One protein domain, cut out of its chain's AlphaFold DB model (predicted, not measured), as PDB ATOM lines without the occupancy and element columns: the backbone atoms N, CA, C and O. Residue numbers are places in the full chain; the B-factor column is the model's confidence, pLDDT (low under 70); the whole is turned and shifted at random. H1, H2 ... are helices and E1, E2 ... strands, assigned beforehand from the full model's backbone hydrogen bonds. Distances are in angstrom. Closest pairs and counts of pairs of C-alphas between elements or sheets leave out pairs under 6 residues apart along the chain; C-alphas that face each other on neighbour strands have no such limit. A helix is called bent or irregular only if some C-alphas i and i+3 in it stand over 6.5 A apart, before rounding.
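AT A GLANCE: This is residues 68 to 153 of the 155 residues of an uncharacterized protein of Enterobacteriaceae bacterium 8376wB9 (UniProt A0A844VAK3). One seven-strand sheet curls back on itself like part of a barrel, the leaf E3 E2 E1 facing the leaf E6 E5 E4 across a hinge, E7. The short helix H1 only grazes the sheet, and the links E2 to E3 and E4 to E5 reach to opposite ends of the longest axis. The printed part has 86 residues, along the chain E1 E2 E3 H1 E4 E5 E6 E7, and the sheet's order is E3 E2 E1 E7 E6 E5 E4, all antiparallel. The class is mostly strand, though under half of the residues, 42, are in named elements. The whole is compact, with a radius of gyration of the C-alphas of 12.3 A and spans of 40 by 27 by 20 A.

HOW THE PARTS SIT: Start at E1, residues 68 to 71, and E2, residues 77 to 83, a hairpin with N 70 and O 79 2.9 A apart. E3, residues 90 to 93, continues the meander, each strand the antiparallel neighbour of the one before; find N 82 and O 91 at 2.9 A. H1, residues 96 to 101, is irregular, with C-alphas 97 and 100 7.6 A apart, and grazes the sheet with residues 96 to 99; its closest C-alphas to E2 are Pro 96 and Gly 79, 5.7 A. Of its O i to N i+4 pairs 0 of 2 are within hydrogen-bond range, of its O i to N i+3 pairs 2 of 3. A second meander joins E4, residues 111 to 114, E5, residues 130 to 135, E6, residues 140 to 143, and E7, residues 146 to 152. Look for N 114 and O 130 at 2.8 A, N 135 and O 140 at 2.8 A, and N 141 and O 148 at 2.7 A. E7 is also the antiparallel neighbour of E1, at 144 degrees between their N-to-C directions, with N 69 and O 151 2.8 A apart. Between the edge strands E3 and E4 the closest C-alphas, Tyr 92 and Leu 112, are 7.3 A apart.

IN THESE COORDINATES: Find C-alpha 68 at (132.870, 198.106, 231.868), where E1 begins. E2 measures 18.2 A from first to last C-alpha, E5 15.3 A, and H1 10.1 A. E7 runs 19.8 A, from C-alpha 146 at (123.933, 211.228, 240.683) to C-alpha 152 at (131.343, 194.345, 233.596).

THE WHOLE: The two C-alphas farthest apart are those of Gly 86 and Ser 123, 40.0 A. The printed part has no cut, and its one long link is residues 115 to 129. The mean pLDDT of the printed part is 81.7; residues 73 to 74, 97 to 103 and 117 to 126 are under 70.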
ATOM      1  N   PHE A  68     134.096 197.754 231.159       92.38
ATOM      2  CA  PHE A  68     132.870 198.106 231.868       92.38
ATOM      3  C   PHE A  68     131.950 198.963 230.999       92.38
ATOM      4  O   PHE A  68     132.342 200.038 230.539       92.38
ATOM      5  N   LEU A  69     130.692 198.556 230.841       91.06
ATOM      6  CA  LEU A  69     129.631 199.434 230.352       91.06
ATOM      7  C   LEU A  69     129.271 200.454 231.426       91.06
ATOM      8  O   LEU A  69     129.063 200.110 232.585       91.06
ATOM      9  N   ILE A  70     129.127 201.710 231.021       90.88
ATOM     10  CA  ILE A  70     128.577 202.759 231.874       90.88
ATOM     11  C   ILE A  70     127.059 202.742 231.705       90.88
ATOM     12  O   ILE A  70     126.557 203.046 230.621       90.88
ATOM     13  N   GLN A  71     126.327 202.426 232.771       87.38
ATOM     14  CA  GLN A  71     124.868 202.343 232.769       87.38
ATOM     15  C   GLN A  71     124.229 203.308 233.762       87.38
ATOM     16  O   GLN A  71     124.656 203.425 234.906       87.38
ATOM     17  N   GLY A  72     123.174 203.997 233.333       81.81
ATOM     18  CA  GLY A  72     122.305 204.752 234.235       81.81
ATOM     19  C   GLY A  72     121.140 203.914 234.762       81.81
ATOM     20  O   GLY A  72     120.907 202.778 234.341       81.81
ATOM     21  N   PHE A  73     120.353 204.517 235.652       68.06
ATOM     22  CA  PHE A  73     119.094 203.938 236.117       68.06
ATOM     23  C   PHE A  73     118.149 203.673 234.928       68.06
ATOM     24  O   PHE A  73     117.971 204.536 234.070       68.06
ATOM     25  N   GLY A  74     117.575 202.469 234.853       67.88
ATOM     26  CA  GLY A  74     116.752 202.027 233.716       67.88
ATOM     27  C   GLY A  74     117.518 201.342 232.573       67.88
ATOM     28  O   GLY A  74     116.915 201.047 231.545       67.88
ATOM     29  N   GLY A  75     118.820 201.071 232.733       74.06
ATOM     30  CA  GLY A  75     119.608 200.263 231.787       74.06
ATOM     31  C   GLY A  75     120.096 201.017 230.544       74.06
ATOM     32  O   GLY A  75     120.515 200.400 229.566       74.06
ATOM     33  N   ILE A  76     120.038 202.352 230.556       79.38
ATOM     34  CA  ILE A  76     120.536 203.192 229.459       79.38
ATOM     35  C   ILE A  76     122.070 203.187 229.469       79.38
ATOM     36  O   ILE A  76     122.680 203.484 230.497       79.38
ATOM     37  N   ASN A  77     122.683 202.895 228.318       83.94
ATOM     38  CA  ASN A  77     124.136 202.833 228.148       83.94
ATOM     39  C   ASN A  77     124.723 204.204 227.755       83.94
ATOM     40  O   ASN A  77     124.354 204.774 226.725       83.94
ATOM     41  N   PHE A  78     125.700 204.682 228.525       85.38
ATOM     42  CA  PHE A  78     126.406 205.962 228.339       85.38
ATOM     43  C   PHE A  78     127.840 205.813 227.804       85.38
ATOM     44  O   PHE A  78     128.564 206.801 227.640       85.38
ATOM     45  N   GLY A  79     128.253 204.578 227.530       88.50
ATOM     46  CA  GLY A  79     129.532 204.264 226.909       88.50
ATOM     47  C   GLY A  79     130.221 203.074 227.557       88.50
ATOM     48  O   GLY A  79     129.589 202.286 228.259       88.50
ATOM     49  N   LEU A  80     131.516 202.960 227.298       90.06
ATOM     50  CA  LEU A  80     132.394 201.890 227.752       90.06
ATOM     51  C   LEU A  80     133.656 202.495 228.374       90.06
ATOM     52  O   LEU A  80     134.232 203.430 227.816       90.06
ATOM     53  N   ILE A  81     134.103 201.942 229.496       92.38
ATOM     54  CA  ILE A  81     135.451 202.131 230.031       92.38
ATOM     55  C   ILE A  81     136.230 200.848 229.774       92.38
ATOM     56  O   ILE A  81     135.736 199.772 230.087       92.38
ATOM     57  N   TYR A  82     137.425 200.947 229.200       91.50
ATOM     58  CA  TYR A  82     138.211 199.771 228.831       91.50
ATOM     59  C   TYR A  82     139.717 199.993 228.961       91.50
ATOM     60  O   TYR A  82     140.203 201.130 228.918       91.50
ATOM     61  N   ARG A  83     140.464 198.896 229.088       88.94
ATOM     62  CA  ARG A  83     141.925 198.875 228.948       88.94
ATOM     63  C   ARG A  83     142.317 198.553 227.514       88.94
ATOM     64  O   ARG A  83     141.780 197.642 226.890       88.94
ATOM     65  N   ARG A  84     143.299 199.279 226.980       82.94
ATOM     66  CA  ARG A  84     143.839 199.022 225.641       82.94
ATOM     67  C   ARG A  84     145.149 198.248 225.748       82.94
ATOM     68  O   ARG A  84     146.082 198.698 226.403       82.94
ATOM     69  N   LEU A  85     145.253 197.123 225.037       80.12
ATOM     70  CA  LEU A  85     146.494 196.343 224.959       80.12
ATOM     71  C   LEU A  85     147.681 197.220 224.530       80.12
ATOM     72  O   LEU A  85     147.612 197.900 223.502       80.12
ATOM     73  N   GLY A  86     148.765 197.173 225.307       80.19
ATOM     74  CA  GLY A  86     149.992 197.936 225.057       80.19
ATOM     75  C   GLY A  86     149.951 199.404 225.496       80.19
ATOM     76  O   GLY A  86     150.882 200.138 225.177       80.19
ATOM     77  N   HIS A  87     148.903 199.840 226.201       81.81
ATOM     78  CA  HIS A  87     148.811 201.176 226.787       81.81
ATOM     79  C   HIS A  87     148.498 201.089 228.280       81.81
ATOM     80  O   HIS A  87     147.655 200.297 228.696       81.81
ATOM     81  N   ASP A  88     149.136 201.954 229.064       84.38
ATOM     82  CA  ASP A  88     148.819 202.097 230.479       84.38
ATOM     83  C   ASP A  88     147.594 202.999 230.664       84.38
ATOM     84  O   ASP A  88     147.481 204.063 230.050       84.38
ATOM     85  N   GLY A  89     146.690 202.577 231.547       88.31
ATOM     86  CA  GLY A  89     145.517 203.348 231.947       88.31
ATOM     87  C   GLY A  89     144.204 202.908 231.299       88.31
ATOM     88  O   GLY A  89     144.112 201.897 230.599       88.31
ATOM     89  N   TRP A  90     143.164 203.682 231.597       92.94
ATOM     90  CA  TRP A  90     141.795 203.432 231.160       92.94
ATOM     91  C   TRP A  90     141.384 204.405 230.067       92.94
ATOM     92  O   TRP A  90     141.815 205.558 230.046       92.94
ATOM     93  N   PHE A  91     140.508 203.945 229.188       91.94
ATOM     94  CA  PHE A  91     139.981 204.713 228.074       91.94
ATOM     95  C   PHE A  91     138.462 204.744 228.153       91.94
ATOM     96  O   PHE A  91     137.839 203.741 228.489       91.94
ATOM     97  N   TYR A  92     137.871 205.884 227.819       91.19
ATOM     98  CA  TYR A  92     136.431 206.048 227.689       91.19
ATOM     99  C   TYR A  92     136.033 206.074 226.214       91.19
ATOM    100  O   TYR A  92     136.647 206.764 225.400       91.19
ATOM    101  N   LEU A  93     134.975 205.343 225.877       88.50
ATOM    102  CA  LEU A  93     134.350 205.341 224.564       88.50
ATOM    103  C   LEU A  93     132.857 205.634 224.701       88.50
ATOM    104  O   LEU A  93     132.131 204.884 225.346       88.50
ATOM    105  N   THR A  94     132.383 206.701 224.065       83.75
ATOM    106  CA  THR A  94     130.972 207.104 224.135       83.75
ATOM    107  C   THR A  94     130.017 206.121 223.457       83.75
ATOM    108  O   THR A  94     128.952 205.844 224.003       83.75
ATOM    109  N   ASP A  95     130.370 205.604 222.276       78.50
ATOM    110  CA  ASP A  95     129.565 204.604 221.564       78.50
ATOM    111  C   ASP A  95     130.310 203.257 221.561       78.50
ATOM    112  O   ASP A  95     131.282 203.094 220.821       78.50
ATOM    113  N   PRO A  96     129.871 202.266 222.356       71.44
ATOM    114  CA  PRO A  96     130.493 200.945 222.387       71.44
ATOM    115  C   PRO A  96     130.526 200.238 221.022       71.44
ATOM    116  O   PRO A  96     131.343 199.348 220.819       71.44
ATOM    117  N   GLN A  97     129.686 200.617 220.048       69.81
ATOM    118  CA  GLN A  97     129.682 199.972 218.729       69.81
ATOM    119  C   GLN A  97     130.851 200.382 217.829       69.81
ATOM    120  O   GLN A  97     131.147 199.678 216.865       69.81
ATOM    121  N   VAL A  98     131.551 201.476 218.145       65.81
ATOM    122  CA  VAL A  98     132.776 201.873 217.431       65.81
ATOM    123  C   VAL A  98     134.044 201.330 218.098       65.81
ATOM    124  O   VAL A  98     135.148 201.755 217.763       65.81
ATOM    125  N   TYR A  99     133.914 200.360 219.010       59.31
ATOM    126  CA  TYR A  99     135.040 199.766 219.739       59.31
ATOM    127  C   TYR A  99     136.174 199.279 218.822       59.31
ATOM    128  O   TYR A  99     137.352 199.459 219.134       59.31
ATOM    129  N   GLY A 100     135.839 198.768 217.631       59.00
ATOM    130  CA  GLY A 100     136.815 198.343 216.621       59.00
ATOM    131  C   GLY A 100     137.747 199.452 216.109       59.00
ATOM    132  O   GLY A 100     138.847 199.147 215.656       59.00
ATOM    133  N   PHE A 101     137.354 200.725 216.225       62.56
ATOM    134  CA  PHE A 101     138.147 201.878 215.790       62.56
ATOM    135  C   PHE A 101     139.080 202.422 216.890       62.56
ATOM    136  O   PHE A 101     140.024 203.142 216.581       62.56
ATOM    137  N   ARG A 102     138.880 202.033 218.164       63.25
ATOM    138  CA  ARG A 102     139.744 202.364 219.324       63.25
ATOM    139  C   ARG A 102     140.072 203.859 219.511       63.25
ATOM    140  O   ARG A 102     141.121 204.194 220.064       63.25
ATOM    141  N   GLU A 103     139.175 204.758 219.111       68.62
ATOM    142  CA  GLU A 103     139.287 206.215 219.320       68.62
ATOM    143  C   GLU A 103     138.703 206.648 220.679       68.62
ATOM    144  O   GLU A 103     137.914 207.585 220.777       68.62
ATOM    145  N   GLY A 104     139.046 205.927 221.751       73.12
ATOM    146  CA  GLY A 104     138.652 206.321 223.106       73.12
ATOM    147  C   GLY A 104     139.507 207.472 223.642       73.12
ATOM    148  O   GLY A 104     140.678 207.603 223.282       73.12
ATOM    149  N   SER A 105     138.953 208.281 224.542       86.12
ATOM    150  CA  SER A 105     139.715 209.297 225.273       86.12
ATOM    151  C   SER A 105     140.381 208.688 226.507       86.12
ATOM    152  O   SER A 105     139.773 207.899 227.227       86.12
ATOM    153  N   ILE A 106     141.645 209.040 226.752       89.75
ATOM    154  CA  ILE A 106     142.370 208.603 227.954       89.75
ATOM    155  C   ILE A 106     141.693 209.205 229.188       89.75
ATOM    156  O   ILE A 106     141.418 210.405 229.237       89.75
ATOM    157  N   ILE A 107     141.470 208.371 230.196       92.38
ATOM    158  CA  ILE A 107     140.971 208.776 231.505       92.38
ATOM    159  C   ILE A 107     142.167 209.166 232.370       92.38
ATOM    160  O   ILE A 107     143.097 208.383 232.562       92.38
ATOM    161  N   THR A 108     142.129 210.378 232.914       90.19
ATOM    162  CA  THR A 108     143.173 210.922 233.793       90.19
ATOM    163  C   THR A 108     142.568 211.258 235.148       90.19
ATOM    164  O   THR A 108     141.411 211.668 235.224       90.19
ATOM    165  N   ASP A 109     143.310 211.015 236.231       90.75
ATOM    166  CA  ASP A 109     142.876 211.279 237.613       90.75
ATOM    167  C   ASP A 109     141.510 210.675 237.982       90.75
ATOM    168  O   ASP A 109     140.739 211.266 238.741       90.75
ATOM    169  N   ASN A 110     141.188 209.503 237.419       93.75
ATOM    170  CA  ASN A 110     139.877 208.858 237.545       93.75
ATOM    171  C   ASN A 110     138.706 209.764 237.129       93.75
ATOM    172  O   ASN A 110     137.597 209.594 237.619       93.75
ATOM    173  N   LYS A 111     138.918 210.733 236.236       94.44
ATOM    174  CA  LYS A 111     137.879 211.642 235.752       94.44
ATOM    175  C   LYS A 111     137.675 211.494 234.258       94.44
ATOM    176  O   LYS A 111     138.625 211.367 233.489       94.44
ATOM    177  N   LEU A 112     136.414 211.559 233.852       93.44
ATOM    178  CA  LEU A 112     136.033 211.599 232.448       93.44
ATOM    179  C   LEU A 112     134.816 212.493 232.236       93.44
ATOM    180  O   LEU A 112     133.993 212.680 233.133       93.44
ATOM    181  N   THR A 113     134.696 213.026 231.027       91.38
ATOM    182  CA  THR A 113     133.490 213.726 230.592       91.38
ATOM    183  C   THR A 113     132.552 212.709 229.962       91.38
ATOM    184  O   THR A 113     132.763 212.295 228.823       91.38
ATOM    185  N   VAL A 114     131.528 212.292 230.705       88.25
ATOM    186  CA  VAL A 114     130.469 211.431 230.173       88.25
ATOM    187  C   VAL A 114     129.581 212.289 229.291       88.25
ATOM    188  O   VAL A 114     129.143 213.367 229.700       88.25
ATOM    189  N   VAL A 115     129.291 211.814 228.088       83.25
ATOM    190  CA  VAL A 115     128.374 212.489 227.168       83.25
ATOM    191  C   VAL A 115     127.132 211.625 226.969       83.25
ATOM    192  O   VAL A 115     127.197 210.397 227.038       83.25
ATOM    193  N   ALA A 116     125.985 212.261 226.732       71.31
ATOM    194  CA  ALA A 116     124.769 211.539 226.386       71.31
ATOM    195  C   ALA A 116     125.010 210.749 225.095       71.31
ATOM    196  O   ALA A 116     125.466 211.305 224.093       71.31
ATOM    197  N   ASN A 117     124.696 209.455 225.116       66.12
ATOM    198  CA  ASN A 117     124.741 208.648 223.907       66.12
ATOM    199  C   ASN A 117     123.716 209.213 222.908       66.12
ATOM    200  O   ASN A 117     122.537 209.366 223.232       66.12
ATOM    201  N   SER A 118     124.179 209.527 221.696       57.41
ATOM    202  CA  SER A 118     123.403 210.184 220.634       57.41
ATOM    203  C   SER A 118     122.154 209.411 220.201       57.41
ATOM    204  O   SER A 118     121.290 209.970 219.527       57.41
ATOM    205  N   ARG A 119     122.040 208.135 220.588       60.31
ATOM    206  CA  ARG A 119     120.906 207.257 220.272       60.31
ATOM    207  C   ARG A 119     119.716 207.398 221.224       60.31
ATOM    208  O   ARG A 119     118.656 206.854 220.923       60.31
ATOM    209  N   TYR A 120     119.858 208.113 222.339       60.25
ATOM    210  CA  TYR A 120     118.771 208.326 223.296       60.25
ATOM    211  C   TYR A 120     118.353 209.798 223.318       60.25
ATOM    212  O   TYR A 120     119.175 210.699 223.473       60.25
ATOM    213  N   SER A 121     117.049 210.045 223.175       55.47
ATOM    214  CA  SER A 121     116.480 211.377 223.376       55.47
ATOM    215  C   SER A 121     116.244 211.589 224.865       55.47
ATOM    216  O   SER A 121     115.258 211.102 225.414       55.47
ATOM    217  N   PHE A 122     117.136 212.323 225.519       61.91
ATOM    218  CA  PHE A 122     116.915 212.773 226.888       61.91
ATOM    219  C   PHE A 122     115.955 213.967 226.883       61.91
ATOM    220  O   PHE A 122     116.087 214.878 226.065       61.91
ATOM    221  N   SER A 123     114.965 213.947 227.778       54.41
ATOM    222  CA  SER A 123     113.992 215.037 227.939       54.41
ATOM    223  C   SER A 123     114.640 216.334 228.420       54.41
ATOM    224  O   SER A 123     114.100 217.408 228.165       54.41
ATOM    225  N   ASP A 124     115.804 216.240 229.064       55.66
ATOM    226  CA  ASP A 124     116.594 217.380 229.504       55.66
ATOM    227  C   ASP A 124     118.008 217.327 228.906       55.66
ATOM    228  O   ASP A 124     118.770 216.385 229.126       55.66
ATOM    229  N   LYS A 125     118.361 218.359 228.132       51.84
ATOM    230  CA  LYS A 125     119.714 218.541 227.583       51.84
ATOM    231  C   LYS A 125     120.722 218.983 228.651       51.84
ATOM    232  O   LYS A 125     121.911 218.999 228.357       51.84
ATOM    233  N   ALA A 126     120.276 219.369 229.850       55.34
ATOM    234  CA  ALA A 126     121.143 219.845 230.925       55.34
ATOM    235  C   ALA A 126     121.903 218.724 231.656       55.34
ATOM    236  O   ALA A 126     122.865 219.010 232.365       55.34
ATOM    237  N   ASP A 127     121.505 217.461 231.483       70.50
ATOM    238  CA  ASP A 127     122.073 216.347 232.248       70.50
ATOM    239  C   ASP A 127     123.416 215.833 231.710       70.50
ATOM    240  O   ASP A 127     124.115 215.123 232.429       70.50
ATOM    241  N   PHE A 128     123.790 216.185 230.474       76.12
ATOM    242  CA  PHE A 128     125.054 215.798 229.845       76.12
ATOM    243  C   PHE A 128     125.524 216.876 228.846       76.12
ATOM    244  O   PHE A 128     124.693 217.487 228.178       76.12
ATOM    245  N   PRO A 129     126.841 217.083 228.656       85.75
ATOM    246  CA  PRO A 129     127.940 216.311 229.229       85.75
ATOM    247  C   PRO A 129     128.210 216.642 230.703       85.75
ATOM    248  O   PRO A 129     128.018 217.775 231.136       85.75
ATOM    249  N   VAL A 130     128.699 215.660 231.462       88.00
ATOM    250  CA  VAL A 130     129.059 215.818 232.883       88.00
ATOM    251  C   VAL A 130     130.463 215.315 233.144       88.00
ATOM    252  O   VAL A 130     130.889 214.301 232.595       88.00
ATOM    253  N   ILE A 131     131.177 216.012 234.021       91.81
ATOM    254  CA  ILE A 131     132.458 215.538 234.538       91.81
ATOM    255  C   ILE A 131     132.145 214.582 235.685       91.81
ATOM    256  O   ILE A 131     131.611 214.999 236.714       91.81
ATOM    257  N   ALA A 132     132.474 213.310 235.497       93.56
ATOM    258  CA  ALA A 132     132.261 212.271 236.486       93.56
ATOM    259  C   ALA A 132     133.595 211.739 237.012       93.56
ATOM    260  O   ALA A 132     134.591 211.700 236.288       93.56
ATOM    261  N   THR A 133     133.606 211.337 238.283       96.31
ATOM    262  CA  THR A 133     134.760 210.698 238.928       96.31
ATOM    263  C   THR A 133     134.477 209.214 239.122       96.31
ATOM    264  O   THR A 133     133.406 208.864 239.617       96.31
ATOM    265  N   ILE A 134     135.421 208.358 238.740       95.62
ATOM    266  CA  ILE A 134     135.355 206.913 238.934       95.62
ATOM    267  C   ILE A 134     135.592 206.591 240.407       95.62
ATOM    268  O   ILE A 134     136.603 206.985 240.989       95.62
ATOM    269  N   ASP A 135     134.668 205.832 240.977       94.50
ATOM    270  CA  ASP A 135     134.773 205.199 242.281       94.50
ATOM    271  C   ASP A 135     134.936 203.688 242.064       94.50
ATOM    272  O   ASP A 135     133.972 202.965 241.805       94.50
ATOM    273  N   TRP A 136     136.183 203.212 242.112       92.44
ATOM    274  CA  TRP A 136     136.509 201.800 241.888       92.44
ATOM    275  C   TRP A 136     136.024 200.890 243.023       92.44
ATOM    276  O   TRP A 136     135.753 199.719 242.776       92.44
ATOM    277  N   ASP A 137     135.835 201.417 244.238       90.69
ATOM    278  CA  ASP A 137     135.321 200.652 245.383       90.69
ATOM    279  C   ASP A 137     133.807 200.397 245.282       90.69
ATOM    280  O   ASP A 137     133.261 199.485 245.922       90.69
ATOM    281  N   ARG A 138     133.121 201.205 244.467       90.00
ATOM    282  CA  ARG A 138     131.692 201.082 244.161       90.00
ATOM    283  C   ARG A 138     131.403 200.657 242.725       90.00
ATOM    284  O   ARG A 138     130.233 200.430 242.423       90.00
ATOM    285  N   LEU A 139     132.435 200.547 241.884       93.25
ATOM    286  CA  LEU A 139     132.323 200.372 240.435       93.25
ATOM    287  C   LEU A 139     131.273 201.326 239.854       93.25
ATOM    288  O   LEU A 139     130.256 200.914 239.295       93.25
ATOM    289  N   SER A 140     131.489 202.625 240.043       93.44
ATOM    290  CA  SER A 140     130.543 203.650 239.609       93.44
ATOM    291  C   SER A 140     131.226 204.943 239.161       93.44
ATOM    292  O   SER A 140     132.407 205.174 239.413       93.44
ATOM    293  N   LEU A 141     130.469 205.799 238.474       94.19
ATOM    294  CA  LEU A 141     130.825 207.170 238.134       94.19
ATOM    295  C   LEU A 141     129.939 208.129 238.919       94.19
ATOM    296  O   LEU A 141     128.717 208.111 238.770       94.19
ATOM    297  N   ARG A 142     130.544 209.014 239.706       93.12
ATOM    298  CA  ARG A 142     129.828 210.021 240.497       93.12
ATOM    299  C   ARG A 142     129.897 211.391 239.846       93.12
ATOM    300  O   ARG A 142     130.980 211.849 239.477       93.12
ATOM    301  N   TYR A 143     128.750 212.057 239.748       89.81
ATOM    302  CA  TYR A 143     128.627 213.416 239.227       89.81
ATOM    303  C   TYR A 143     127.498 214.158 239.956       89.81
ATOM    304  O   TYR A 143     126.335 213.753 239.936       89.81
ATOM    305  N   GLY A 144     127.839 215.244 240.654       86.94
ATOM    306  CA  GLY A 144     126.901 215.891 241.578       86.94
ATOM    307  C   GLY A 144     126.372 214.896 242.622       86.94
ATOM    308  O   GLY A 144     127.159 214.251 243.307       86.94
ATOM    309  N   TYR A 145     125.046 214.754 242.707       85.00
ATOM    310  CA  TYR A 145     124.358 213.773 243.566       85.00
ATOM    311  C   TYR A 145     123.903 212.510 242.812       85.00
ATOM    312  O   TYR A 145     123.134 211.717 243.352       85.00
ATOM    313  N   LYS A 146     124.318 212.344 241.552       86.19
ATOM    314  CA  LYS A 146     123.933 211.228 240.683       86.19
ATOM    315  C   LYS A 146     125.090 210.231 240.544       86.19
ATOM    316  O   LYS A 146     126.265 210.581 240.693       86.19
ATOM    317  N   GLU A 147     124.741 208.985 240.242       88.62
ATOM    318  CA  GLU A 147     125.675 207.869 240.070       88.62
ATOM    319  C   GLU A 147     125.317 207.096 238.787       88.62
ATOM    320  O   GLU A 147     124.141 206.829 238.530       88.62
ATOM    321  N   LEU A 148     126.320 206.769 237.964       90.62
ATOM    322  CA  LEU A 148     126.221 205.775 236.886       90.62
ATOM    323  C   LEU A 148     126.987 204.530 237.317       90.62
ATOM    324  O   LEU A 148     128.033 204.640 237.947       90.62
ATOM    325  N   TYR A 149     126.506 203.351 236.964       91.38
ATOM    326  CA  TYR A 149     127.115 202.088 237.357       91.38
ATOM    327  C   TYR A 149     128.073 201.586 236.281       91.38
ATOM    328  O   TYR A 149     127.795 201.707 235.087       91.38
ATOM    329  N   LEU A 150     129.200 201.025 236.709       92.69
ATOM    330  CA  LEU A 150     130.136 200.304 235.858       92.69
ATOM    331  C   LEU A 150     129.764 198.825 235.902       92.69
ATOM    332  O   LEU A 150     129.982 198.144 236.902       92.69
ATOM    333  N   VAL A 151     129.170 198.345 234.816       90.00
ATOM    334  CA  VAL A 151     128.725 196.960 234.670       90.00
ATOM    335  C   VAL A 151     129.753 196.205 233.829       90.00
ATOM    336  O   VAL A 151     129.973 196.595 232.681       90.00
ATOM    337  N   PRO A 152     130.395 195.152 234.359       88.69
ATOM    338  CA  PRO A 152     131.343 194.345 233.596       88.69
ATOM    339  C   PRO A 152     130.716 193.804 232.303       88.69
ATOM    340  O   PRO A 152     129.602 193.280 232.334       88.69
ATOM    341  N   THR A 153     131.406 193.926 231.165       79.50
ATOM    342  CA  THR A 153     130.909 193.433 229.860       79.50
ATOM    343  C   THR A 153     131.280 191.996 229.544       79.50
ATOM    344  O   THR A 153     130.679 191.402 228.649       79.50
TER     345      THR A 153